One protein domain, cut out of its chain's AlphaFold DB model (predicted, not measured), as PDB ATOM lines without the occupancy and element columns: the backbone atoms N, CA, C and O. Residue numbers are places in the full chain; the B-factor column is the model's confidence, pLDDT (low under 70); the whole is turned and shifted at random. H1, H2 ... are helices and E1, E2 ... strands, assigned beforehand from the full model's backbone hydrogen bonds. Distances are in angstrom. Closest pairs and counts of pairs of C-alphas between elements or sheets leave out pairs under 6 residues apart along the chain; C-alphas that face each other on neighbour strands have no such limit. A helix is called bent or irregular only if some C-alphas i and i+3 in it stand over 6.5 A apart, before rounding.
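This is residues 25 to 210 of the 502 residues of an uncharacterized protein of Patescibacteria group bacterium (UniProt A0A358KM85). Two twisted sheets lie loosely and only partly face to face in a long body, the larger built on the long strands E8 and E5, the smaller made of E2, E4 and E7. The link between E8 and E9 and the short helix H1 lie toward one end of the length, the loop of residues 161 to 188 at the other, and H2 sits beside the last residues of E5. The printed part has 186 residues, with nine named strands and two named helices in the order E1 E2 E3 E4 H1 E5 H2 E6 E7 E8 E9. The larger sheet is branched and mixed, the smaller antiparallel in the order E2 E4 E7; the class is mostly strand, though under half of the residues are in named elements. The whole is compact by its radius of gyration of the C-alphas, 17.7 A, yet elongated, spanning 58 by 37 by 26 A.

E8, residues 189 to 202, is 40.2 A long, from C-alpha 189 at (114.425, 162.589, 123.510) to C-alpha 202 at (132.205, 193.168, 142.694). Its sheet also holds E5, residues 73 to 84, 32.9 A; E1, residues 25 to 33, 25.3 A, from (108.192, 164.036, 121.310); E3, residues 43 to 49; E6, residues 140 to 145; and E9, residues 207 to 209. The other sheet has E4, residues 54 to 63, 29.1 A; E7, residues 152 to 160, 24.9 A; and E2, residues 37 to 40. H1 is residues 65 to 68 and H2 residues 89 to 97.

E8 has E1, parallel, and E9 on one side and E5, antiparallel, on the other; N 193 and O 29 are 3.1 A apart, N 81 and O 194 2.8 A. E8 and E9 form a hairpin, with N 208 and O 200 at 2.8 A. Edge strands E3 and E6 are antiparallel to E1 and E5, with N 28 and O 44 at 2.8 A and N 76 and O 144 at 2.8 A. Inner strand E4 is antiparallel to E2, N 38 and O 62 at 2.7 A, and to E7, N 59 and O 155 at 2.8 A. E2 runs on into E3 at 30 degrees. Between the sheets, the closest C-alphas of E3 and E4 are Ile 44 and Arg 57, 6.9 A; E4 and E8 are apart. H1 only grazes both sheets; H2 only grazes the larger. H2 is irregular, C-alphas 90 and 93 being 7.9 A apart, with 3 of 5 O i to N i+4 pairs within hydrogen-bond range; H1 is too short for such a pair.

The C-alphas farthest apart, of Gly 166 and Asp 204, are 58.4 A apart. The printed part has no cut. The links H2 to E6, 42 residues, and E7 to E8, 28 residues, are long. Mean pLDDT of the printed part is 82.9; residues 25 to 35 and 203 to 209 are among those under 70.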
ATOM      1  N   GLN A  25     108.456 163.082 120.220       48.22
ATOM      2  CA  GLN A  25     108.192 164.036 121.310       48.22
ATOM      3  C   GLN A  25     109.499 164.439 121.988       48.22
ATOM      4  O   GLN A  25     110.203 163.586 122.533       48.22
ATOM      5  N   VAL A  26     109.783 165.740 122.012       57.72
ATOM      6  CA  VAL A  26     111.076 166.269 122.450       57.72
ATOM      7  C   VAL A  26     110.903 167.340 123.528       57.72
ATOM      8  O   VAL A  26     110.082 168.259 123.404       57.72
ATOM      9  N   ARG A  27     111.671 167.219 124.616       53.84
ATOM     10  CA  ARG A  27     111.692 168.188 125.720       53.84
ATOM     11  C   ARG A  27     113.121 168.430 126.191       53.84
ATOM     12  O   ARG A  27     113.865 167.482 126.396       53.84
ATOM     13  N   ALA A  28     113.461 169.685 126.440       53.22
ATOM     14  CA  ALA A  28     114.589 170.059 127.273       53.22
ATOM     15  C   ALA A  28     114.050 170.641 128.588       53.22
ATOM     16  O   ALA A  28     113.088 171.412 128.602       53.22
ATOM     17  N   THR A  29     114.615 170.222 129.715       48.47
ATOM     18  CA  THR A  29     114.249 170.763 131.035       48.47
ATOM     19  C   THR A  29     115.452 171.495 131.603       48.47
ATOM     20  O   THR A  29     116.576 171.052 131.390       48.47
ATOM     21  N   ASN A  30     115.217 172.611 132.292       45.94
ATOM     22  CA  ASN A  30     116.242 173.303 133.057       45.94
ATOM     23  C   ASN A  30     116.007 173.037 134.546       45.94
ATOM     24  O   ASN A  30     114.931 173.348 135.060       45.94
ATOM     25  N   VAL A  31     116.995 172.464 135.238       43.97
ATOM     26  CA  VAL A  31     117.053 172.491 136.706       43.97
ATOM     27  C   VAL A  31     118.495 172.672 137.164       43.97
ATOM     28  O   VAL A  31     119.264 171.718 137.253       43.97
ATOM     29  N   THR A  32     118.842 173.914 137.482       43.19
ATOM     30  CA  THR A  32     119.304 174.422 138.792       43.19
ATOM     31  C   THR A  32     119.730 175.860 138.522       43.19
ATOM     32  O   THR A  32     120.564 176.093 137.658       43.19
ATOM     33  N   ILE A  33     119.105 176.834 139.185       54.81
ATOM     34  CA  ILE A  33     119.420 178.251 138.979       54.81
ATOM     35  C   ILE A  33     120.152 178.730 140.222       54.81
ATOM     36  O   ILE A  33     119.605 178.709 141.329       54.81
ATOM     37  N   ASP A  34     121.399 179.139 140.031       63.88
ATOM     38  CA  ASP A  34     122.137 179.892 141.030       63.88
ATOM     39  C   ASP A  34     121.333 181.149 141.431       63.88
ATOM     40  O   ASP A  34     120.750 181.834 140.593       63.88
ATOM     41  N   LYS A  35     121.291 181.477 142.729       67.81
ATOM     42  CA  LYS A  35     120.460 182.572 143.281       67.81
ATOM     43  C   LYS A  35     120.746 183.960 142.688       67.81
ATOM     44  O   LYS A  35     119.982 184.898 142.932       67.81
ATOM     45  N   ASN A  36     121.873 184.127 142.004       75.94
ATOM     46  CA  ASN A  36     122.274 185.370 141.356       75.94
ATOM     47  C   ASN A  36     121.587 185.566 139.998       75.94
ATOM     48  O   ASN A  36     121.550 186.692 139.508       75.94
ATOM     49  N   LEU A  37     120.997 184.510 139.431       85.31
ATOM     50  CA  LEU A  37     120.320 184.528 138.141       85.31
ATOM     51  C   LEU A  37     118.820 184.219 138.269       85.31
ATOM     52  O   LEU A  37     118.333 183.668 139.255       85.31
ATOM     53  N   SER A  38     118.074 184.605 137.244       85.56
ATOM     54  CA  SER A  38     116.674 184.267 137.014       85.56
ATOM     55  C   SER A  38     116.542 183.781 135.578       85.56
ATOM     56  O   SER A  38     116.753 184.555 134.647       85.56
ATOM     57  N   VAL A  39     116.175 182.512 135.401       85.38
ATOM     58  CA  VAL A  39     116.123 181.861 134.086       85.38
ATOM     59  C   VAL A  39     114.687 181.505 133.715       85.38
ATOM     60  O   VAL A  39     113.968 180.908 134.517       85.38
ATOM     61  N   THR A  40     114.252 181.887 132.512       82.75
ATOM     62  CA  THR A  40     112.886 181.668 132.008       82.75
ATOM     63  C   THR A  40     112.911 181.236 130.535       82.75
ATOM     64  O   THR A  40     113.630 181.841 129.760       82.75
ATOM     65  N   PRO A  41     112.114 180.242 130.101       82.25
ATOM     66  CA  PRO A  41     111.265 179.375 130.909       82.25
ATOM     67  C   PRO A  41     112.078 178.291 131.637       82.25
ATOM     68  O   PRO A  41     113.176 177.926 131.231       82.25
ATOM     69  N   SER A  42     111.502 177.702 132.686       70.69
ATOM     70  CA  SER A  42     112.102 176.547 133.378       70.69
ATOM     71  C   SER A  42     112.024 175.240 132.572       70.69
ATOM     72  O   SER A  42     112.709 174.267 132.879       70.69
ATOM     73  N   ILE A  43     111.183 175.194 131.533       77.38
ATOM     74  CA  ILE A  43     111.033 174.042 130.636       77.38
ATOM     75  C   ILE A  43     110.966 174.541 129.194       77.38
ATOM     76  O   ILE A  43     110.105 175.356 128.860       77.38
ATOM     77  N   ILE A  44     111.808 173.976 128.327       83.19
ATOM     78  CA  ILE A  44     111.808 174.225 126.886       83.19
ATOM     79  C   ILE A  44     111.211 173.001 126.183       83.19
ATOM     80  O   ILE A  44     111.830 171.947 126.056       83.19
ATOM     81  N   SER A  45     109.972 173.121 125.712       83.25
ATOM     82  CA  SER A  45     109.305 172.040 124.981       83.25
ATOM     83  C   SER A  45     109.327 172.303 123.479       83.25
ATOM     84  O   SER A  45     108.752 173.284 123.000       83.25
ATOM     85  N   PHE A  46     109.898 171.367 122.724       81.00
ATOM     86  CA  PHE A  46     109.861 171.376 121.259       81.00
ATOM     87  C   PHE A  46     108.629 170.652 120.697       81.00
ATOM     88  O   PHE A  46     108.342 170.766 119.514       81.00
ATOM     89  N   ALA A  47     107.824 170.024 121.565       77.88
ATOM     90  CA  ALA A  47     106.638 169.257 121.185       77.88
ATOM     91  C   ALA A  47     107.007 168.134 120.201       77.88
ATOM     92  O   ALA A  47     107.974 167.417 120.451       77.88
ATOM     93  N   THR A  48     106.205 167.935 119.158       73.75
ATOM     94  CA  THR A  48     106.487 166.976 118.093       73.75
ATOM     95  C   THR A  48     107.256 167.667 116.976       73.75
ATOM     96  O   THR A  48     106.782 168.689 116.487       73.75
ATOM     97  N   VAL A  49     108.376 167.080 116.555       78.06
ATOM     98  CA  VAL A  49     109.228 167.593 115.468       78.06
ATOM     99  C   VAL A  49     109.379 166.564 114.348       78.06
ATOM    100  O   VAL A  49     109.267 165.358 114.604       78.06
ATOM    101  N   PHE A  50     109.627 167.033 113.125       76.81
ATOM    102  CA  PHE A  50     109.923 166.186 111.966       76.81
ATOM    103  C   PHE A  50     111.426 166.205 111.621       76.81
ATOM    104  O   PHE A  50     112.091 167.217 111.851       76.81
ATOM    105  N   PRO A  51     111.986 165.107 111.074       76.06
ATOM    106  CA  PRO A  51     113.386 165.066 110.644       76.06
ATOM    107  C   PRO A  51     113.746 166.223 109.706       76.06
ATOM    108  O   PRO A  51     112.990 166.522 108.782       76.06
ATOM    109  N   GLY A  52     114.895 166.861 109.947       71.62
ATOM    110  CA  GLY A  52     115.363 168.012 109.168       71.62
ATOM    111  C   GLY A  52     114.727 169.354 109.553       71.62
ATOM    112  O   GLY A  52     115.120 170.389 109.019       71.62
ATOM    113  N   GLU A  53     113.772 169.389 110.491       82.62
ATOM    114  CA  GLU A  53     113.232 170.656 110.986       82.62
ATOM    115  C   GLU A  53     114.174 171.338 111.979       82.62
ATOM    116  O   GLU A  53     114.671 170.717 112.925       82.62
ATOM    117  N   VAL A  54     114.306 172.656 111.827       86.69
ATOM    118  CA  VAL A  54     114.926 173.531 112.823       86.69
ATOM    119  C   VAL A  54     113.831 174.233 113.615       86.69
ATOM    120  O   VAL A  54     112.963 174.902 113.049       86.69
ATOM    121  N   ASN A  55     113.849 174.062 114.934       88.31
ATOM    122  CA  ASN A  55     112.858 174.635 115.836       88.31
ATOM    123  C   ASN A  55     113.524 175.557 116.856       88.31
ATOM    124  O   ASN A  55     114.379 175.110 117.605       88.31
ATOM    125  N   PHE A  56     113.044 176.795 116.954       91.62
ATOM    126  CA  PHE A  56     113.615 177.844 117.805       91.62
ATOM    127  C   PHE A  56     112.798 178.006 119.091       91.62
ATOM    128  O   PHE A  56     111.556 178.031 119.044       91.62
ATOM    129  N   ARG A  57     113.452 178.119 120.250       91.38
ATOM    130  CA  ARG A  57     112.794 178.436 121.530       91.38
ATOM    131  C   ARG A  57     113.620 179.440 122.341       91.38
ATOM    132  O   ARG A  57     114.827 179.255 122.439       91.38
ATOM    133  N   PRO A  58     112.989 180.456 122.954       92.00
ATOM    134  CA  PRO A  58     113.707 181.431 123.766       92.00
ATOM    135  C   PRO A  58     114.117 180.852 125.126       92.00
ATOM    136  O   PRO A  58     113.403 180.016 125.696       92.00
ATOM    137  N   LEU A  59     115.239 181.345 125.645       91.06
ATOM    138  CA  LEU A  59     115.725 181.149 127.005       91.06
ATOM    139  C   LEU A  59     116.339 182.463 127.506       91.06
ATOM    140  O   LEU A  59     117.445 182.831 127.127       91.06
ATOM    141  N   ASP A  60     115.638 183.135 128.405       91.75
ATOM    142  CA  ASP A  60     116.079 184.394 128.990       91.75
ATOM    143  C   ASP A  60     116.853 184.103 130.276       91.75
ATOM    144  O   ASP A  60     116.319 183.482 131.208       91.75
ATOM    145  N   ILE A  61     118.094 184.581 130.355       92.31
ATOM    146  CA  ILE A  61     118.938 184.513 131.549       92.31
ATOM    147  C   ILE A  61     119.137 185.941 132.043       92.31
ATOM    148  O   ILE A  61     119.732 186.774 131.376       92.31
ATOM    149  N   ASN A  62     118.600 186.245 133.220       92.81
ATOM    150  CA  ASN A  62     118.610 187.592 133.781       92.81
ATOM    151  C   ASN A  62     119.349 187.610 135.111       92.81
ATOM    152  O   ASN A  62     119.310 186.628 135.854       92.81
ATOM    153  N   LEU A  63     119.900 188.763 135.488       90.44
ATOM    154  CA  LEU A  63     120.278 188.987 136.881       90.44
ATOM    155  C   LEU A  63     119.032 188.881 137.767       90.44
ATOM    156  O   LEU A  63     117.971 189.440 137.468       90.44
ATOM    157  N   SER A  64     119.142 188.158 138.879       85.25
ATOM    158  CA  SER A  64     118.027 188.007 139.807       85.25
ATOM    159  C   SER A  64     117.697 189.332 140.499       85.25
ATOM    160  O   SER A  64     118.539 190.221 140.652       85.25
ATOM    161  N   SER A  65     116.467 189.469 140.994       77.44
ATOM    162  CA  SER A  65     116.063 190.667 141.743       77.44
ATOM    163  C   SER A  65     116.916 190.887 142.997       77.44
ATOM    164  O   SER A  65     117.162 192.027 143.383       77.44
ATOM    165  N   THR A  66     117.405 189.822 143.631       72.25
ATOM    166  CA  THR A  66     118.329 189.920 144.766       72.25
ATOM    167  C   THR A  66     119.697 190.440 144.336       72.25
ATOM    168  O   THR A  66     120.251 191.278 145.039       72.25
ATOM    169  N   PHE A  67     120.213 190.018 143.177       83.50
ATOM    170  CA  PHE A  67     121.482 190.509 142.636       83.50
ATOM    171  C   PHE A  67     121.400 191.975 142.187       83.50
ATOM    172  O   PHE A  67     122.278 192.783 142.500       83.50
ATOM    173  N   LEU A  68     120.313 192.348 141.506       81.44
ATOM    174  CA  LEU A  68     120.069 193.724 141.066       81.44
ATOM    175  C   LEU A  68     119.996 194.704 142.244       81.44
ATOM    176  O   LEU A  68     120.509 195.817 142.157       81.44
ATOM    177  N   ASN A  69     119.405 194.275 143.363       71.94
ATOM    178  CA  ASN A  69     119.307 195.080 144.583       71.94
ATOM    179  C   ASN A  69     120.577 195.043 145.458       71.94
ATOM    180  O   ASN A  69     120.668 195.800 146.427       71.94
ATOM    181  N   ASP A  70     121.551 194.182 145.153       67.19
ATOM    182  CA  ASP A  70     122.821 194.117 145.877       67.19
ATOM    183  C   ASP A  70     123.765 195.213 145.364       67.19
ATOM    184  O   ASP A  70     124.256 195.158 144.243       67.19
ATOM    185  N   GLN A  71     124.043 196.225 146.185       68.31
ATOM    186  CA  GLN A  71     124.893 197.357 145.801       68.31
ATOM    187  C   GLN A  71     126.387 197.016 145.652       68.31
ATOM    188  O   GLN A  71     127.161 197.898 145.288       68.31
ATOM    189  N   TYR A  72     126.813 195.795 145.988       69.44
ATOM    190  CA  TYR A  72     128.230 195.430 146.035       69.44
ATOM    191  C   TYR A  72     128.664 194.456 144.943       69.44
ATOM    192  O   TYR A  72     129.846 194.417 144.609       69.44
ATOM    193  N   ARG A  73     127.734 193.679 144.387       78.88
ATOM    194  CA  ARG A  73     127.983 192.819 143.220       78.88
ATOM    195  C   ARG A  73     127.829 193.631 141.945       78.88
ATOM    196  O   ARG A  73     127.078 194.602 141.960       78.88
ATOM    197  N   ASP A  74     128.491 193.239 140.872       83.56
ATOM    198  CA  ASP A  74     128.391 193.908 139.574       83.56
ATOM    199  C   ASP A  74     128.086 192.912 138.460       83.56
ATOM    200  O   ASP A  74     127.031 193.029 137.830       83.56
ATOM    201  N   ASP A  75     128.928 191.880 138.332       89.12
ATOM    202  CA  ASP A  75     128.884 190.962 137.193       89.12
ATOM    203  C   ASP A  75     128.661 189.513 137.619       89.12
ATOM    204  O   ASP A  75     129.058 189.095 138.713       89.12
ATOM    205  N   VAL A  76     128.079 188.741 136.709       90.88
ATOM    206  CA  VAL A  76     127.990 187.286 136.748       90.88
ATOM    207  C   VAL A  76     128.547 186.750 135.435       90.88
ATOM    208  O   VAL A  76     128.019 187.068 134.376       90.88
ATOM    209  N   GLU A  77     129.573 185.908 135.507       92.31
ATOM    210  CA  GLU A  77     129.950 185.028 134.395       92.31
ATOM    211  C   GLU A  77     129.324 183.659 134.642       92.31
ATOM    212  O   GLU A  77     129.385 183.134 135.762       92.31
ATOM    213  N   TYR A  78     128.717 183.085 133.612       91.44
ATOM    214  CA  TYR A  78     128.065 181.788 133.693       91.44
ATOM    215  C   TYR A  78     128.274 180.980 132.418       91.44
ATOM    216  O   TYR A  78     128.647 181.502 131.366       91.44
ATOM    217  N   HIS A  79     127.946 179.697 132.501       89.62
ATOM    218  CA  HIS A  79     127.892 178.833 131.341       89.62
ATOM    219  C   HIS A  79     126.648 177.948 131.316       89.62
ATOM    220  O   HIS A  79     126.051 177.641 132.352       89.62
ATOM    221  N   ILE A  80     126.260 177.527 130.110       88.88
ATOM    222  CA  ILE A  80     125.158 176.591 129.875       88.88
ATOM    223  C   ILE A  80     125.746 175.194 129.668       88.88
ATOM    224  O   ILE A  80     126.239 174.854 128.590       88.88
ATOM    225  N   SER A  81     125.677 174.377 130.713       83.94
ATOM    226  CA  SER A  81     126.047 172.965 130.682       83.94
ATOM    227  C   SER A  81     124.905 172.106 130.138       83.94
ATOM    228  O   SER A  81     123.722 172.429 130.288       83.94
ATOM    229  N   GLN A  82     125.261 171.001 129.483       84.81
ATOM    230  CA  GLN A  82     124.328 170.088 128.832       84.81
ATOM    231  C   GLN A  82     124.562 168.677 129.337       84.81
ATOM    232  O   GLN A  82     125.617 168.091 129.108       84.81
ATOM    233  N   LEU A  83     123.557 168.120 129.994       82.31
ATOM    234  CA  LEU A  83     123.629 166.810 130.613       82.31
ATOM    235  C   LEU A  83     122.576 165.884 130.015       82.31
ATOM    236  O   LEU A  83     121.468 166.302 129.656       82.31
ATOM    237  N   VAL A  84     122.903 164.595 129.934       86.94
ATOM    238  CA  VAL A  84     121.935 163.578 129.512       86.94
ATOM    239  C   VAL A  84     120.767 163.576 130.485       86.94
ATOM    240  O   VAL A  84     120.960 163.539 131.697       86.94
ATOM    241  N   MET A  85     119.549 163.624 129.953       84.50
ATOM    242  CA  MET A  85     118.354 163.738 130.776       84.50
ATOM    243  C   MET A  85     117.923 162.361 131.296       84.50
ATOM    244  O   MET A  85     117.625 161.473 130.485       84.50
ATOM    245  N   PRO A  86     117.808 162.157 132.617       83.62
ATOM    246  CA  PRO A  86     117.260 160.919 133.136       83.62
ATOM    247  C   PRO A  86     115.730 160.898 133.055       83.62
ATOM    248  O   PRO A  86     115.053 161.931 133.042       83.62
ATOM    249  N   LYS A  87     115.154 159.695 133.063       82.88
ATOM    250  CA  LYS A  87     113.698 159.498 133.167       82.88
ATOM    251  C   LYS A  87     113.173 159.779 134.576       82.88
ATOM    252  O   LYS A  87     111.999 160.115 134.724       82.88
ATOM    253  N   ILE A  88     114.036 159.678 135.588       75.44
ATOM    254  CA  ILE A  88     113.766 160.035 136.985       75.44
ATOM    255  C   ILE A  88     114.943 160.835 137.556       75.44
ATOM    256  O   ILE A  88     116.093 160.528 137.282       75.44
ATOM    257  N   ILE A  89     114.672 161.843 138.386       66.25
ATOM    258  CA  ILE A  89     115.693 162.794 138.878       66.25
ATOM    259  C   ILE A  89     116.863 162.115 139.619       66.25
ATOM    260  O   ILE A  89     117.983 162.607 139.583       66.25
ATOM    261  N   SER A  90     116.639 160.975 140.279       65.25
ATOM    262  CA  SER A  90     117.699 160.251 141.001       65.25
ATOM    263  C   SER A  90     118.779 159.645 140.100       65.25
ATOM    264  O   SER A  90     119.794 159.181 140.612       65.25
ATOM    265  N   ASP A  91     118.547 159.613 138.788       74.06
ATOM    266  CA  ASP A  91     119.419 158.961 137.815       74.06
ATOM    267  C   ASP A  91     120.300 159.963 137.047       74.06
ATOM    268  O   ASP A  91     120.968 159.555 136.101       74.06
ATOM    269  N   ASP A  92     120.331 161.248 137.432       68.25
ATOM    270  CA  ASP A  92     121.115 162.300 136.752       68.25
ATOM    271  C   ASP A  92     122.566 161.859 136.507       68.25
ATOM    272  O   ASP A  92     123.011 161.781 135.356       68.25
ATOM    273  N   ASP A  93     123.278 161.469 137.568       67.12
ATOM    274  CA  ASP A  93     124.667 161.022 137.454       67.12
ATOM    275  C   ASP A  93     124.769 159.690 136.677       67.12
ATOM    276  O   ASP A  93     125.730 159.456 135.935       67.12
ATOM    277  N   TYR A  94     123.766 158.805 136.820       77.06
ATOM    278  CA  TYR A  94     123.724 157.502 136.137       77.06
ATOM    279  C   TYR A  94     123.773 157.694 134.644       77.06
ATOM    280  O   TYR A  94     124.568 157.045 133.964       77.06
ATOM    281  N   CYS A  95     122.932 158.603 134.168       82.31
ATOM    282  CA  CYS A  95     122.790 158.906 132.768       82.31
ATOM    283  C   CYS A  95     123.996 159.648 132.201       82.31
ATOM    284  O   CYS A  95     124.272 159.480 131.019       82.31
ATOM    285  N   GLN A  96     124.779 160.362 133.019       81.44
ATOM    286  CA  GLN A  96     126.065 160.891 132.550       81.44
ATOM    287  C   GLN A  96     127.090 159.777 132.311       81.44
ATOM    288  O   GLN A  96     127.851 159.824 131.351       81.44
ATOM    289  N   SER A  97     127.098 158.746 133.162       78.44
ATOM    290  CA  SER A  97     128.043 157.622 133.042       78.44
ATOM    291  C   SER A  97     127.580 156.536 132.063       78.44
ATOM    292  O   SER A  97     128.400 155.799 131.522       78.44
ATOM    293  N   ASN A  98     126.267 156.409 131.853       81.00
ATOM    294  CA  ASN A  98     125.629 155.363 131.049       81.00
ATOM    295  C   ASN A  98     124.594 155.981 130.088       81.00
ATOM    296  O   ASN A  98     123.407 155.651 130.160       81.00
ATOM    297  N   PRO A  99     125.016 156.880 129.182       84.31
ATOM    298  CA  PRO A  99     124.107 157.719 128.396       84.31
ATOM    299  C   PRO A  99     123.220 156.941 127.415       84.31
ATOM    300  O   PRO A  99     122.199 157.452 126.960       84.31
ATOM    301  N   THR A 100     123.584 155.697 127.103       88.38
ATOM    302  CA  THR A 100     122.861 154.822 126.172       88.38
ATOM    303  C   THR A 100     121.954 153.803 126.862       88.38
ATOM    304  O   THR A 100     121.343 152.979 126.183       88.38
ATOM    305  N   ASP A 101     121.849 153.808 128.196       89.00
ATOM    306  CA  ASP A 101     120.857 152.983 128.890       89.00
ATOM    307  C   ASP A 101     119.475 153.638 128.794       89.00
ATOM    308  O   ASP A 101     118.969 154.270 129.727       89.00
ATOM    309  N   TYR A 102     118.838 153.457 127.638       89.81
ATOM    310  CA  TYR A 102     117.538 154.050 127.337       89.81
ATOM    311  C   TYR A 102     116.395 153.512 128.207       89.81
ATOM    312  O   TYR A 102     115.265 153.990 128.106       89.81
ATOM    313  N   THR A 103     116.642 152.544 129.095       88.50
ATOM    314  CA  THR A 103     115.643 152.139 130.093       88.50
ATOM    315  C   THR A 103     115.505 153.180 131.207       88.50
ATOM    316  O   THR A 103     114.393 153.413 131.684       88.50
ATOM    317  N   ARG A 104     116.602 153.865 131.557       84.44
ATOM    318  CA  ARG A 104     116.683 154.865 132.637       84.44
ATOM    319  C   ARG A 104     116.919 156.283 132.132       84.44
ATOM    320  O   ARG A 104     116.507 157.238 132.785       84.44
ATOM    321  N   CYS A 105     117.515 156.420 130.957       88.06
ATOM    322  CA  CYS A 105     117.877 157.695 130.357       88.06
ATOM    323  C   CYS A 105     117.017 157.964 129.127       88.06
ATOM    324  O   CYS A 105     116.585 157.038 128.437       88.06
ATOM    325  N   TYR A 106     116.732 159.229 128.846       90.88
ATOM    326  CA  TYR A 106     116.239 159.582 127.523       90.88
ATOM    327  C   TYR A 106     117.411 159.538 126.534       90.88
ATOM    328  O   TYR A 106     118.502 159.992 126.885       90.88
ATOM    329  N   PRO A 107     117.207 159.036 125.301       92.25
ATOM    330  CA  PRO A 107     118.090 159.346 124.187       92.25
ATOM    331  C   PRO A 107     118.459 160.835 124.171       92.25
ATOM    332  O   PRO A 107     117.585 161.705 124.278       92.25
ATOM    333  N   SER A 108     119.761 161.116 124.111       90.62
ATOM    334  CA  SER A 108     120.274 162.471 124.314       90.62
ATOM    335  C   SER A 108     119.889 163.385 123.157       90.62
ATOM    336  O   SER A 108     120.155 163.084 121.994       90.62
ATOM    337  N   LEU A 109     119.290 164.524 123.496       90.62
ATOM    338  CA  LEU A 109     119.032 165.622 122.567       90.62
ATOM    339  C   LEU A 109     120.195 166.626 122.521       90.62
ATOM    340  O   LEU A 109     120.266 167.447 121.615       90.62
ATOM    341  N   CYS A 110     121.101 166.586 123.500       91.00
ATOM    342  CA  CYS A 110     122.082 167.648 123.718       91.00
ATOM    343  C   CYS A 110     122.975 167.966 122.504       91.00
ATOM    344  O   CYS A 110     123.153 169.153 122.242       91.00
ATOM    345  N   PRO A 111     123.475 166.988 121.719       93.69
ATOM    346  CA  PRO A 111     124.272 167.277 120.521       93.69
ATOM    347  C   PRO A 111     123.556 168.133 119.470       93.69
ATOM    348  O   PRO A 111     124.198 168.746 118.633       93.69
ATOM    349  N   TYR A 112     122.223 168.152 119.489       92.94
ATOM    350  CA  TYR A 112     121.385 168.755 118.451       92.94
ATOM    351  C   TYR A 112     120.852 170.136 118.827       92.94
ATOM    352  O   TYR A 112     120.174 170.774 118.024       92.94
ATOM    353  N   LEU A 113     121.109 170.572 120.062       92.75
ATOM    354  CA  LEU A 113     120.682 171.872 120.556       92.75
ATOM    355  C   LEU A 113     121.797 172.890 120.330       92.75
ATOM    356  O   LEU A 113     122.789 172.868 121.067       92.75
ATOM    357  N   SER A 114     121.615 173.824 119.404       93.69
ATOM    358  CA  SER A 114     122.428 175.040 119.413       93.69
ATOM    359  C   SER A 114     122.076 175.896 120.641       93.69
ATOM    360  O   SER A 114     121.047 175.697 121.304       93.69
ATOM    361  N   LYS A 115     122.967 176.823 120.983       93.94
ATOM    362  CA  LYS A 115     122.673 177.984 121.823       93.94
ATOM    363  C   LYS A 115     123.201 179.199 121.093       93.94
ATOM    364  O   LYS A 115     124.416 179.365 120.986       93.94
ATOM    365  N   GLU A 116     122.298 180.009 120.579       95.00
ATOM    366  CA  GLU A 116     122.629 181.268 119.933       95.00
ATOM    367  C   GLU A 116     122.455 182.398 120.946       95.00
ATOM    368  O   GLU A 116     121.391 182.536 121.550       95.00
ATOM    369  N   ALA A 117     123.519 183.171 121.163       94.06
ATOM    370  CA  ALA A 117     123.455 184.389 121.959       94.06
ATOM    371  C   ALA A 117     122.801 185.516 121.146       94.06
ATOM    372  O   ALA A 117     122.914 185.534 119.916       94.06
ATOM    373  N   ASP A 118     122.182 186.491 121.813       91.62
ATOM    374  CA  ASP A 118     121.621 187.671 121.135       91.62
ATOM    375  C   ASP A 118     122.701 188.608 120.555       91.62
ATOM    376  O   ASP A 118     122.417 189.432 119.679       91.62
ATOM    377  N   GLY A 119     123.954 188.435 120.991       88.81
ATOM    378  CA  GLY A 119     125.119 189.182 120.528       88.81
ATOM    379  C   GLY A 119     125.168 190.618 121.046       88.81
ATOM    380  O   GLY A 119     125.898 191.444 120.480       88.81
ATOM    381  N   THR A 120     124.389 190.941 122.080       86.75
ATOM    382  CA  THR A 120     124.281 192.288 122.638       86.75
ATOM    383  C   THR A 120     124.321 192.287 124.170       86.75
ATOM    384  O   THR A 120     123.266 192.152 124.778       86.75
ATOM    385  N   PRO A 121     125.477 192.599 124.790       88.75
ATOM    386  CA  PRO A 121     126.764 192.927 124.176       88.75
ATOM    387  C   PRO A 121     127.457 191.718 123.521       88.75
ATOM    388  O   PRO A 121     127.033 190.575 123.600       88.75
ATOM    389  N   GLY A 122     128.563 191.965 122.814       91.38
ATOM    390  CA  GLY A 122     129.377 190.898 122.214       91.38
ATOM    391  C   GLY A 122     130.261 190.161 123.230       91.38
ATOM    392  O   GLY A 122     131.451 189.988 122.969       91.38
ATOM    393  N   ASN A 123     129.724 189.833 124.405       92.00
ATOM    394  CA  ASN A 123     130.391 189.166 125.532       92.00
ATOM    395  C   ASN A 123     129.985 187.695 125.695       92.00
ATOM    396  O   ASN A 123     130.621 186.984 126.474       92.00
ATOM    397  N   ASP A 124     129.019 187.231 124.909       94.81
ATOM    398  CA  ASP A 124     128.531 185.860 124.956       94.81
ATOM    399  C   ASP A 124     129.111 184.996 123.834       94.81
ATOM    400  O   ASP A 124     129.417 185.453 122.728       94.81
ATOM    401  N   THR A 125     129.256 183.705 124.113       94.75
ATOM    402  CA  THR A 125     129.725 182.704 123.152       94.75
ATOM    403  C   THR A 125     128.693 181.597 123.024       94.75
ATOM    404  O   THR A 125     128.447 180.854 123.970       94.75
ATOM    405  N   GLY A 126     128.107 181.479 121.834       94.12
ATOM    406  CA  GLY A 126     127.184 180.404 121.492       94.12
ATOM    407  C   GLY A 126     127.865 179.089 121.123       94.12
ATOM    408  O   GLY A 126     129.078 179.009 120.937       94.12
ATOM    409  N   VAL A 127     127.047 178.051 120.976       94.75
ATOM    410  CA  VAL A 127     127.460 176.715 120.529       94.75
ATOM    411  C   VAL A 127     126.538 176.301 119.393       94.75
ATOM    412  O   VAL A 127     125.321 176.308 119.559       94.75
ATOM    413  N   ALA A 128     127.102 175.958 118.237       93.81
ATOM    414  CA  ALA A 128     126.325 175.452 117.108       93.81
ATOM    415  C   ALA A 128     125.805 174.036 117.393       93.81
ATOM    416  O   ALA A 128     126.426 173.299 118.152       93.81
ATOM    417  N   ALA A 129     124.696 173.652 116.760       92.38
ATOM    418  CA  ALA A 129     124.227 172.270 116.796       92.38
ATOM    419  C   ALA A 129     125.221 171.318 116.107       92.38
ATOM    420  O   ALA A 129     126.083 171.744 115.338       92.38
ATOM    421  N   PHE A 130     125.044 170.020 116.348       92.69
ATOM    422  CA  PHE A 130     125.939 168.949 115.911       92.69
ATOM    423  C   PHE A 130     127.327 169.063 116.553       92.69
ATOM    424  O   PHE A 130     128.357 169.098 115.881       92.69
ATOM    425  N   HIS A 131     127.341 169.121 117.884       92.56
ATOM    426  CA  HIS A 131     128.549 169.179 118.709       92.56
ATOM    427  C   HIS A 131     128.644 167.976 119.652       92.56
ATOM    428  O   HIS A 131     127.659 167.294 119.937       92.56
ATOM    429  N   ASP A 132     129.840 167.696 120.166       88.50
ATOM    430  CA  ASP A 132     130.012 166.744 121.268       88.50
ATOM    431  C   ASP A 132     129.759 167.471 122.602       88.50
ATOM    432  O   ASP A 132     130.554 168.341 122.967       88.50
ATOM    433  N   PRO A 133     128.676 167.160 123.340       83.88
ATOM    434  CA  PRO A 133     128.310 167.872 124.565       83.88
ATOM    435  C   PRO A 133     129.321 167.701 125.709       83.88
ATOM    436  O   PRO A 133     129.236 168.439 126.684       83.88
ATOM    437  N   LEU A 134     130.268 166.761 125.608       78.19
ATOM    438  CA  LEU A 134     131.285 166.520 126.636       78.19
ATOM    439  C   LEU A 134     132.585 167.301 126.400       78.19
ATOM    440  O   LEU A 134     133.460 167.317 127.270       78.19
ATOM    441  N   LEU A 135     132.745 167.940 125.237       79.38
ATOM    442  CA  LEU A 135     133.943 168.721 124.948       79.38
ATOM    443  C   LEU A 135     133.880 170.106 125.611       79.38
ATOM    444  O   LEU A 135     132.856 170.780 125.522       79.38
ATOM    445  N   PRO A 136     135.001 170.612 126.166       73.69
ATOM    446  CA  PRO A 136     135.070 171.973 126.706       73.69
ATOM    447  C   PRO A 136     134.743 173.072 125.685       73.69
ATOM    448  O   PRO A 136     134.385 174.181 126.058       73.69
ATOM    449  N   THR A 137     134.877 172.776 124.390       78.06
ATOM    450  CA  THR A 137     134.534 173.684 123.286       78.06
ATOM    451  C   THR A 137     133.032 173.778 123.016       78.06
ATOM    452  O   THR A 137     132.620 174.610 122.219       78.06
ATOM    453  N   SER A 138     132.222 172.929 123.652       86.81
ATOM    454  CA  SER A 138     130.767 172.847 123.473       86.81
ATOM    455  C   SER A 138     129.997 173.498 124.624       86.81
ATOM    456  O   SER A 138     128.857 173.128 124.924       86.81
ATOM    457  N   ILE A 139     130.644 174.454 125.285       85.81
ATOM    458  CA  ILE A 139     130.108 175.204 126.412       85.81
ATOM    459  C   ILE A 139     129.715 176.587 125.903       85.81
ATOM    460  O   ILE A 139     130.561 177.323 125.396       85.81
ATOM    461  N   ALA A 140     128.434 176.932 126.044       93.19
ATOM    462  CA  ALA A 140     127.988 178.296 125.802       93.19
ATOM    463  C   ALA A 140     128.297 179.137 127.042       93.19
ATOM    464  O   ALA A 140     127.999 178.707 128.158       93.19
ATOM    465  N   LEU A 141     128.913 180.295 126.838       94.12
ATOM    466  CA  LEU A 141     129.358 181.202 127.893       94.12
ATOM    467  C   LEU A 141     128.549 182.486 127.810       94.12
ATOM    468  O   LEU A 141     128.366 182.998 126.706       94.12
ATOM    469  N   GLY A 142     128.122 183.004 128.956       94.69
ATOM    470  CA  GLY A 142     127.479 184.305 129.037       94.69
ATOM    471  C   GLY A 142     128.037 185.166 130.161       94.69
ATOM    472  O   GLY A 142     128.617 184.660 131.134       94.69
ATOM    473  N   ARG A 143     127.874 186.481 130.026       94.75
ATOM    474  CA  ARG A 143     128.251 187.444 131.065       94.75
ATOM    475  C   ARG A 143     127.174 188.505 131.190       94.75
ATOM    476  O   ARG A 143     126.938 189.214 130.235       94.75
ATOM    477  N   LEU A 144     126.685 188.717 132.406       94.50
ATOM    478  CA  LEU A 144     125.803 189.830 132.752       94.50
ATOM    479  C   LEU A 144     126.534 190.810 133.663       94.50
ATOM    480  O   LEU A 144     127.178 190.380 134.616       94.50
ATOM    481  N   ALA A 145     126.404 192.109 133.417       91.94
ATOM    482  CA  ALA A 145     127.068 193.174 134.163       91.94
ATOM    483  C   ALA A 145     126.170 194.405 134.344       91.94
ATOM    484  O   ALA A 145     125.735 195.050 133.385       91.94
ATOM    485  N   LYS A 146     125.932 194.804 135.600       88.25
ATOM    486  CA  LYS A 146     125.136 196.011 135.888       88.25
ATOM    487  C   LYS A 146     125.828 197.277 135.400       88.25
ATOM    488  O   LYS A 146     125.152 198.167 134.887       88.25
ATOM    489  N   SER A 147     127.143 197.367 135.574       85.50
ATOM    490  CA  SER A 147     127.958 198.499 135.123       85.50
ATOM    491  C   SER A 147     127.904 198.724 133.610       85.50
ATOM    492  O   SER A 147     127.969 199.876 133.174       85.50
ATOM    493  N   ASP A 148     127.693 197.661 132.833       89.62
ATOM    494  CA  ASP A 148     127.552 197.708 131.375       89.62
ATOM    495  C   ASP A 148     126.090 197.894 130.916       89.62
ATOM    496  O   ASP A 148     125.818 197.954 129.716       89.62
ATOM    497  N   ASN A 149     125.143 198.043 131.856       89.19
ATOM    498  CA  ASN A 149     123.693 197.981 131.616       89.19
ATOM    499  C   ASN A 149     123.256 196.694 130.894       89.19
ATOM    500  O   ASN A 149     122.265 196.687 130.161       89.19
ATOM    501  N   ASP A 150     123.984 195.616 131.141       94.00
ATOM    502  CA  ASP A 150     123.792 194.308 130.550       94.00
ATOM    503  C   ASP A 150     123.236 193.357 131.612       94.00
ATOM    504  O   ASP A 150     123.956 192.707 132.366       94.00
ATOM    505  N   THR A 151     121.919 193.387 131.798       94.00
ATOM    506  CA  THR A 151     121.266 192.664 132.902       94.00
ATOM    507  C   THR A 151     120.468 191.447 132.444       94.00
ATOM    508  O   THR A 151     119.779 190.836 133.270       94.00
ATOM    509  N   SER A 152     120.493 191.147 131.146       94.62
ATOM    510  CA  SER A 152     119.656 190.142 130.501       94.62
ATOM    511  C   SER A 152     120.291 189.657 129.203       94.62
ATOM    512  O   SER A 152     120.479 190.473 128.307       94.62
ATOM    513  N   ASP A 153     120.480 188.342 129.097       94.81
ATOM    514  CA  ASP A 153     120.870 187.663 127.864       94.81
ATOM    515  C   ASP A 153     119.669 186.887 127.328       94.81
ATOM    516  O   ASP A 153     119.029 186.104 128.050       94.81
ATOM    517  N   ASN A 154     119.368 187.081 126.046       94.75
ATOM    518  CA  ASN A 154     118.243 186.441 125.372       94.75
ATOM    519  C   ASN A 154     118.771 185.342 124.451       94.75
ATOM    520  O   ASN A 154     119.078 185.572 123.282       94.75
ATOM    521  N   TRP A 155     118.864 184.123 124.972       94.94
ATOM    522  CA  TRP A 155     119.339 182.989 124.192       94.94
ATOM    523  C   TRP A 155     118.237 182.424 123.308       94.94
ATOM    524  O   TRP A 155     117.074 182.311 123.710       94.94
ATOM    525  N   VAL A 156     118.627 181.961 122.123       94.69
ATOM    526  CA  VAL A 156     117.795 181.093 121.294       94.69
ATOM    527  C   VAL A 156     118.361 179.679 121.356       94.69
ATOM    528  O   VAL A 156     119.534 179.433 121.074       94.69
ATOM    529  N   ILE A 157     117.534 178.744 121.816       93.19
ATOM    530  CA  ILE A 157     117.850 177.321 121.837       93.19
ATOM    531  C   ILE A 157     117.208 176.693 120.611       93.19
ATOM    532  O   ILE A 157     115.976 176.545 120.565       93.19
ATOM    533  N   ASP A 158     118.041 176.280 119.658       90.50
ATOM    534  CA  ASP A 158     117.552 175.734 118.397       90.50
ATOM    535  C   ASP A 158     117.781 174.246 118.354       90.50
ATOM    536  O   ASP A 158     118.895 173.737 118.470       90.50
ATOM    537  N   LEU A 159     116.684 173.527 118.173       91.56
ATOM    538  CA  LEU A 159     116.737 172.111 117.912       91.56
ATOM    539  C   LEU A 159     116.890 171.891 116.412       91.56
ATOM    540  O   LEU A 159     115.924 172.053 115.666       91.56
ATOM    541  N   HIS A 160     118.080 171.458 116.002       91.44
ATOM    542  CA  HIS A 160     118.328 170.901 114.677       91.44
ATOM    543  C   HIS A 160     117.944 169.425 114.694       91.44
ATOM    544  O   HIS A 160     118.714 168.575 115.134       91.44
ATOM    545  N   THR A 161     116.718 169.116 114.275       87.88
ATOM    546  CA  THR A 161     116.172 167.762 114.413       87.88
ATOM    547  C   THR A 161     116.957 166.784 113.539       87.88
ATOM    548  O   THR A 161     116.900 166.903 112.310       87.88
ATOM    549  N   PRO A 162     117.659 165.798 114.126       87.06
ATOM    550  CA  PRO A 162     118.425 164.848 113.338       87.06
ATOM    551  C   PRO A 162     117.504 163.927 112.535       87.06
ATOM    552  O   PRO A 162     116.360 163.654 112.912       87.06
ATOM    553  N   CYS A 163     118.030 163.411 111.431       87.19
ATOM    554  CA  CYS A 163     117.422 162.322 110.677       87.19
ATOM    555  C   CYS A 163     117.916 160.953 111.159       87.19
ATOM    556  O   CYS A 163     118.981 160.833 111.768       87.19
ATOM    557  N   PHE A 164     117.147 159.907 110.860       88.81
ATOM    558  CA  PHE A 164     117.589 158.527 111.045       88.81
ATOM    559  C   PHE A 164     118.500 158.091 109.897       88.81
ATOM    560  O   PHE A 164     118.336 158.530 108.755       88.81
ATOM    561  N   VAL A 165     119.448 157.198 110.188       88.94
ATOM    562  CA  VAL A 165     120.349 156.633 109.175       88.94
ATOM    563  C   VAL A 165     119.537 156.039 108.020       88.94
ATOM    564  O   VAL A 165     118.699 155.161 108.215       88.94
ATOM    565  N   GLY A 166     119.813 156.509 106.800       85.69
ATOM    566  CA  GLY A 166     119.114 156.080 105.581       85.69
ATOM    567  C   GLY A 166     117.790 156.802 105.296       85.69
ATOM    568  O   GLY A 166     117.210 156.573 104.236       85.69
ATOM    569  N   GLU A 167     117.342 157.688 106.190       85.81
ATOM    570  CA  GLU A 167     116.116 158.494 106.052       85.81
ATOM    571  C   GLU A 167     116.393 160.003 105.941       85.81
ATOM    572  O   GLU A 167     115.463 160.807 105.883       85.81
ATOM    573  N   CYS A 168     117.665 160.402 105.910       83.19
ATOM    574  CA  CYS A 168     118.068 161.788 105.699       83.19
ATOM    575  C   CYS A 168     117.697 162.281 104.297       83.19
ATOM    576  O   CYS A 168     117.675 161.516 103.326       83.19
ATOM    577  N   ASP A 169     117.424 163.577 104.191       77.81
ATOM    578  CA  ASP A 169     117.197 164.234 102.912       77.81
ATOM    579  C   ASP A 169     118.479 164.300 102.057       77.81
ATOM    580  O   ASP A 169     119.572 163.870 102.432       77.81
ATOM    581  N   GLN A 170     118.329 164.807 100.834       70.94
ATOM    582  CA  GLN A 170     119.437 164.903  99.885       70.94
ATOM    583  C   GLN A 170     120.367 166.096 100.154       70.94
ATOM    584  O   GLN A 170     121.398 166.191  99.490       70.94
ATOM    585  N   THR A 171     120.020 167.005 101.075       72.69
ATOM    586  CA  THR A 171     120.836 168.190 101.388       72.69
ATOM    587  C   THR A 171     121.996 167.857 102.327       72.69
ATOM    588  O   THR A 171     122.983 168.586 102.321       72.69
ATOM    589  N   GLN A 172     121.950 166.703 103.013       68.94
ATOM    590  CA  GLN A 172     122.995 166.221 103.933       68.94
ATOM    591  C   GLN A 172     123.292 167.201 105.078       68.94
ATOM    592  O   GLN A 172     124.425 167.291 105.548       68.94
ATOM    593  N   ASP A 173     122.266 167.905 105.556       79.31
ATOM    594  CA  ASP A 173     122.420 168.922 106.602       79.31
ATOM    595  C   ASP A 173     122.764 168.319 107.981       79.31
ATOM    596  O   ASP A 173     123.308 169.005 108.842       79.31
ATOM    597  N   THR A 174     122.484 167.026 108.194       85.94
ATOM    598  CA  THR A 174     122.911 166.273 109.388       85.94
ATOM    599  C   THR A 174     124.188 165.479 109.085       85.94
ATOM    600  O   THR A 174     124.134 164.553 108.260       85.94
ATOM    601  N   PRO A 175     125.323 165.765 109.756       90.12
ATOM    602  CA  PRO A 175     126.548 165.004 109.543       90.12
ATOM    603  C   PRO A 175     126.354 163.517 109.890       90.12
ATOM    604  O   PRO A 175     125.589 163.206 110.808       90.12
ATOM    605  N   PRO A 176     127.020 162.581 109.186       89.81
ATOM    606  CA  PRO A 176     126.814 161.139 109.363       89.81
ATOM    607  C   PRO A 176     126.915 160.637 110.809       89.81
ATOM    608  O   PRO A 176     126.140 159.779 111.219       89.81
ATOM    609  N   GLU A 177     127.839 161.187 111.591       90.38
ATOM    610  CA  GLU A 177     128.067 160.869 113.002       90.38
ATOM    611  C   GLU A 177     126.936 161.324 113.944       90.38
ATOM    612  O   GLU A 177     126.842 160.833 115.067       90.38
ATOM    613  N   TYR A 178     126.064 162.221 113.477       91.38
ATOM    614  CA  TYR A 178     124.910 162.756 114.203       91.38
ATOM    615  C   TYR A 178     123.572 162.207 113.678       91.38
ATOM    616  O   TYR A 178     122.505 162.652 114.096       91.38
ATOM    617  N   GLN A 179     123.597 161.235 112.763       91.38
ATOM    618  CA  GLN A 179     122.386 160.539 112.330       91.38
ATOM    619  C   GLN A 179     121.938 159.539 113.401       91.38
ATOM    620  O   GLN A 179     122.745 158.803 113.971       91.38
ATOM    621  N   LEU A 180     120.635 159.493 113.674       89.31
ATOM    622  CA  LEU A 180     120.068 158.624 114.701       89.31
ATOM    623  C   LEU A 180     119.974 157.166 114.241       89.31
ATOM    624  O   LEU A 180     119.653 156.879 113.085       89.31
ATOM    625  N   ASP A 181     120.156 156.239 115.182       89.94
ATOM    626  CA  ASP A 181     119.848 154.822 114.968       89.94
ATOM    627  C   ASP A 181     118.339 154.655 114.699       89.94
ATOM    628  O   ASP A 181     117.532 155.073 115.541       89.94
ATOM    629  N   PRO A 182     117.927 154.040 113.569       90.19
ATOM    630  CA  PRO A 182     116.523 153.761 113.265       90.19
ATOM    631  C   PRO A 182     115.759 153.037 114.383       90.19
ATOM    632  O   PRO A 182     114.536 153.156 114.458       90.19
ATOM    633  N   SER A 183     116.440 152.313 115.281       89.06
ATOM    634  CA  SER A 183     115.804 151.672 116.439       89.06
ATOM    635  C   SER A 183     115.214 152.660 117.451       89.06
ATOM    636  O   SER A 183     114.419 152.251 118.293       89.06
ATOM    637  N   LEU A 184     115.615 153.934 117.410       88.00
ATOM    638  CA  LEU A 184     115.114 154.997 118.289       88.00
ATOM    639  C   LEU A 184     113.888 155.718 117.711       88.00
ATOM    640  O   LEU A 184     113.414 156.702 118.283       88.00
ATOM    641  N   ASN A 185     113.365 155.253 116.577       84.12
ATOM    642  CA  ASN A 185     112.183 155.840 115.967       84.12
ATOM    643  C   ASN A 185     110.957 155.713 116.892       84.12
ATOM    644  O   ASN A 185     110.589 154.621 117.327       84.12
ATOM    645  N   GLY A 186     110.324 156.850 117.197       80.62
ATOM    646  CA  GLY A 186     109.186 156.956 118.115       80.62
ATOM    647  C   GLY A 186     109.551 157.110 119.597       80.62
ATOM    648  O   GLY A 186     108.651 157.302 120.420       80.62
ATOM    649  N   GLU A 187     110.839 157.076 119.952       85.94
ATOM    650  CA  GLU A 187     111.292 157.339 121.321       85.94
ATOM    651  C   GLU A 187     111.180 158.823 121.699       85.94
ATOM    652  O   GLU A 187     111.077 159.719 120.858       85.94
ATOM    653  N   LYS A 188     111.195 159.099 123.006       86.75
ATOM    654  CA  LYS A 188     111.251 160.472 123.531       86.75
ATOM    655  C   LYS A 188     112.693 160.874 123.778       86.75
ATOM    656  O   LYS A 188     113.416 160.131 124.431       86.75
ATOM    657  N   PHE A 189     113.070 162.066 123.339       89.56
ATOM    658  CA  PHE A 189     114.425 162.589 123.510       89.56
ATOM    659  C   PHE A 189     114.459 163.677 124.581       89.56
ATOM    660  O   PHE A 189     113.477 164.407 124.772       89.56
ATOM    661  N   GLY A 190     115.597 163.779 125.266       88.38
ATOM    662  CA  GLY A 190     115.782 164.697 126.382       88.38
ATOM    663  C   GLY A 190     117.179 165.301 126.445       88.38
ATOM    664  O   GLY A 190     118.169 164.641 126.143       88.38
ATOM    665  N   CYS A 191     117.258 166.557 126.877       88.06
ATOM    666  CA  CYS A 191     118.500 167.183 127.331       88.06
ATOM    667  C   CYS A 191     118.217 168.012 128.585       88.06
ATOM    668  O   CYS A 191     117.191 168.696 128.663       88.06
ATOM    669  N   ASN A 192     119.108 167.928 129.566       82.69
ATOM    670  CA  ASN A 192     119.077 168.763 130.755       82.69
ATOM    671  C   ASN A 192     120.039 169.937 130.545       82.69
ATOM    672  O   ASN A 192     121.234 169.720 130.358       82.69
ATOM    673  N   LEU A 193     119.513 171.163 130.528       84.88
ATOM    674  CA  LEU A 193     120.323 172.377 130.424       84.88
ATOM    675  C   LEU A 193     120.495 172.976 131.820       84.88
ATOM    676  O   LEU A 193     119.504 173.284 132.479       84.88
ATOM    677  N   GLN A 194     121.737 173.152 132.262       79.56
ATOM    678  CA  GLN A 194     122.066 173.746 133.559       79.56
ATOM    679  C   GLN A 194     122.810 175.062 133.363       79.56
ATOM    680  O   GLN A 194     123.758 175.121 132.588       79.56
ATOM    681  N   ILE A 195     122.383 176.107 134.070       85.00
ATOM    682  CA  ILE A 195     123.019 177.425 134.029       85.00
ATOM    683  C   ILE A 195     123.859 177.545 135.295       85.00
ATOM    684  O   ILE A 195     123.316 177.647 136.397       85.00
ATOM    685  N   ILE A 196     125.176 177.506 135.134       78.75
ATOM    686  CA  ILE A 196     126.131 177.437 136.238       78.75
ATOM    687  C   ILE A 196     126.886 178.757 136.309       78.75
ATOM    688  O   ILE A 196     127.462 179.192 135.319       78.75
ATOM    689  N   VAL A 197     126.883 179.395 137.482       84.38
ATOM    690  CA  VAL A 197     127.655 180.620 137.717       84.38
ATOM    691  C   VAL A 197     129.103 180.258 138.019       84.38
ATOM    692  O   VAL A 197     129.392 179.573 139.003       84.38
ATOM    693  N   ASP A 198     130.011 180.772 137.199       81.31
ATOM    694  CA  ASP A 198     131.449 180.550 137.316       81.31
ATOM    695  C   ASP A 198     132.102 181.596 138.219       81.31
ATOM    696  O   ASP A 198     132.901 181.274 139.110       81.31
ATOM    697  N   LYS A 199     131.748 182.867 138.000       83.44
ATOM    698  CA  LYS A 199     132.338 184.003 138.712       83.44
ATOM    699  C   LYS A 199     131.314 185.067 139.042       83.44
ATOM    700  O   LYS A 199     130.337 185.273 138.327       83.44
ATOM    701  N   ILE A 200     131.608 185.786 140.120       84.06
ATOM    702  CA  ILE A 200     130.920 187.019 140.484       84.06
ATOM    703  C   ILE A 200     131.963 188.120 140.622       84.06
ATOM    704  O   ILE A 200     132.903 187.976 141.412       84.06
ATOM    705  N   SER A 201     131.769 189.220 139.902       82.69
ATOM    706  CA  SER A 201     132.559 190.440 140.074       82.69
ATOM    707  C   SER A 201     131.858 191.396 141.027       82.69
ATOM    708  O   SER A 201     130.628 191.448 141.119       82.69
ATOM    709  N   CYS A 202     132.656 192.165 141.749       77.75
ATOM    710  CA  CYS A 202     132.205 193.168 142.694       77.75
ATOM    711  C   CYS A 202     132.378 194.569 142.104       77.75
ATOM    712  O   CYS A 202     133.245 194.794 141.267       77.75
ATOM    713  N   VAL A 203     131.611 195.543 142.602       67.75
ATOM    714  CA  VAL A 203     131.671 196.945 142.132       67.75
ATOM    715  C   VAL A 203     133.061 197.575 142.343       67.75
ATOM    716  O   VAL A 203     133.422 198.547 141.684       67.75
ATOM    717  N   ASP A 204     133.872 197.032 143.258       62.84
ATOM    718  CA  ASP A 204     135.262 197.455 143.474       62.84
ATOM    719  C   ASP A 204     136.276 196.816 142.501       62.84
ATOM    720  O   ASP A 204     137.480 197.051 142.631       62.84
ATOM    721  N   GLY A 205     135.797 196.035 141.528       63.59
ATOM    722  CA  GLY A 205     136.599 195.319 140.539       63.59
ATOM    723  C   GLY A 205     137.244 194.035 141.064       63.59
ATOM    724  O   GLY A 205     138.070 193.449 140.366       63.59
ATOM    725  N   SER A 206     136.929 193.597 142.289       64.38
ATOM    726  CA  SER A 206     137.361 192.282 142.765       64.38
ATOM    727  C   SER A 206     136.524 191.164 142.140       64.38
ATOM    728  O   SER A 206     135.311 191.282 142.001       64.38
ATOM    729  N   GLU A 207     137.179 190.061 141.780       68.62
ATOM    730  CA  GLU A 207     136.530 188.868 141.234       68.62
ATOM    731  C   GLU A 207     136.537 187.738 142.263       68.62
ATOM    732  O   GLU A 207     137.550 187.468 142.922       68.62
ATOM    733  N   VAL A 208     135.407 187.044 142.386       69.88
ATOM    734  CA  VAL A 208     135.273 185.848 143.213       69.88
ATOM    735  C   VAL A 208     134.894 184.671 142.325       69.88
ATOM    736  O   VAL A 208     133.760 184.568 141.862       69.88
ATOM    737  N   VAL A 209     135.846 183.757 142.129       67.75
ATOM    738  CA  VAL A 209     135.581 182.448 141.521       67.75
ATOM    739  C   VAL A 209     134.812 181.603 142.531       67.75
ATOM    740  O   VAL A 209     135.284 181.397 143.659       67.75
ATOM    741  N   LEU A 210     133.623 181.138 142.152       70.31
ATOM    742  CA  LEU A 210     132.839 180.264 143.014       70.31
ATOM    743  C   LEU A 210     133.418 178.844 142.962       70.31
ATOM    744  O   LEU A 210     133.745 178.358 141.877       70.31
TER     745      LEU A 210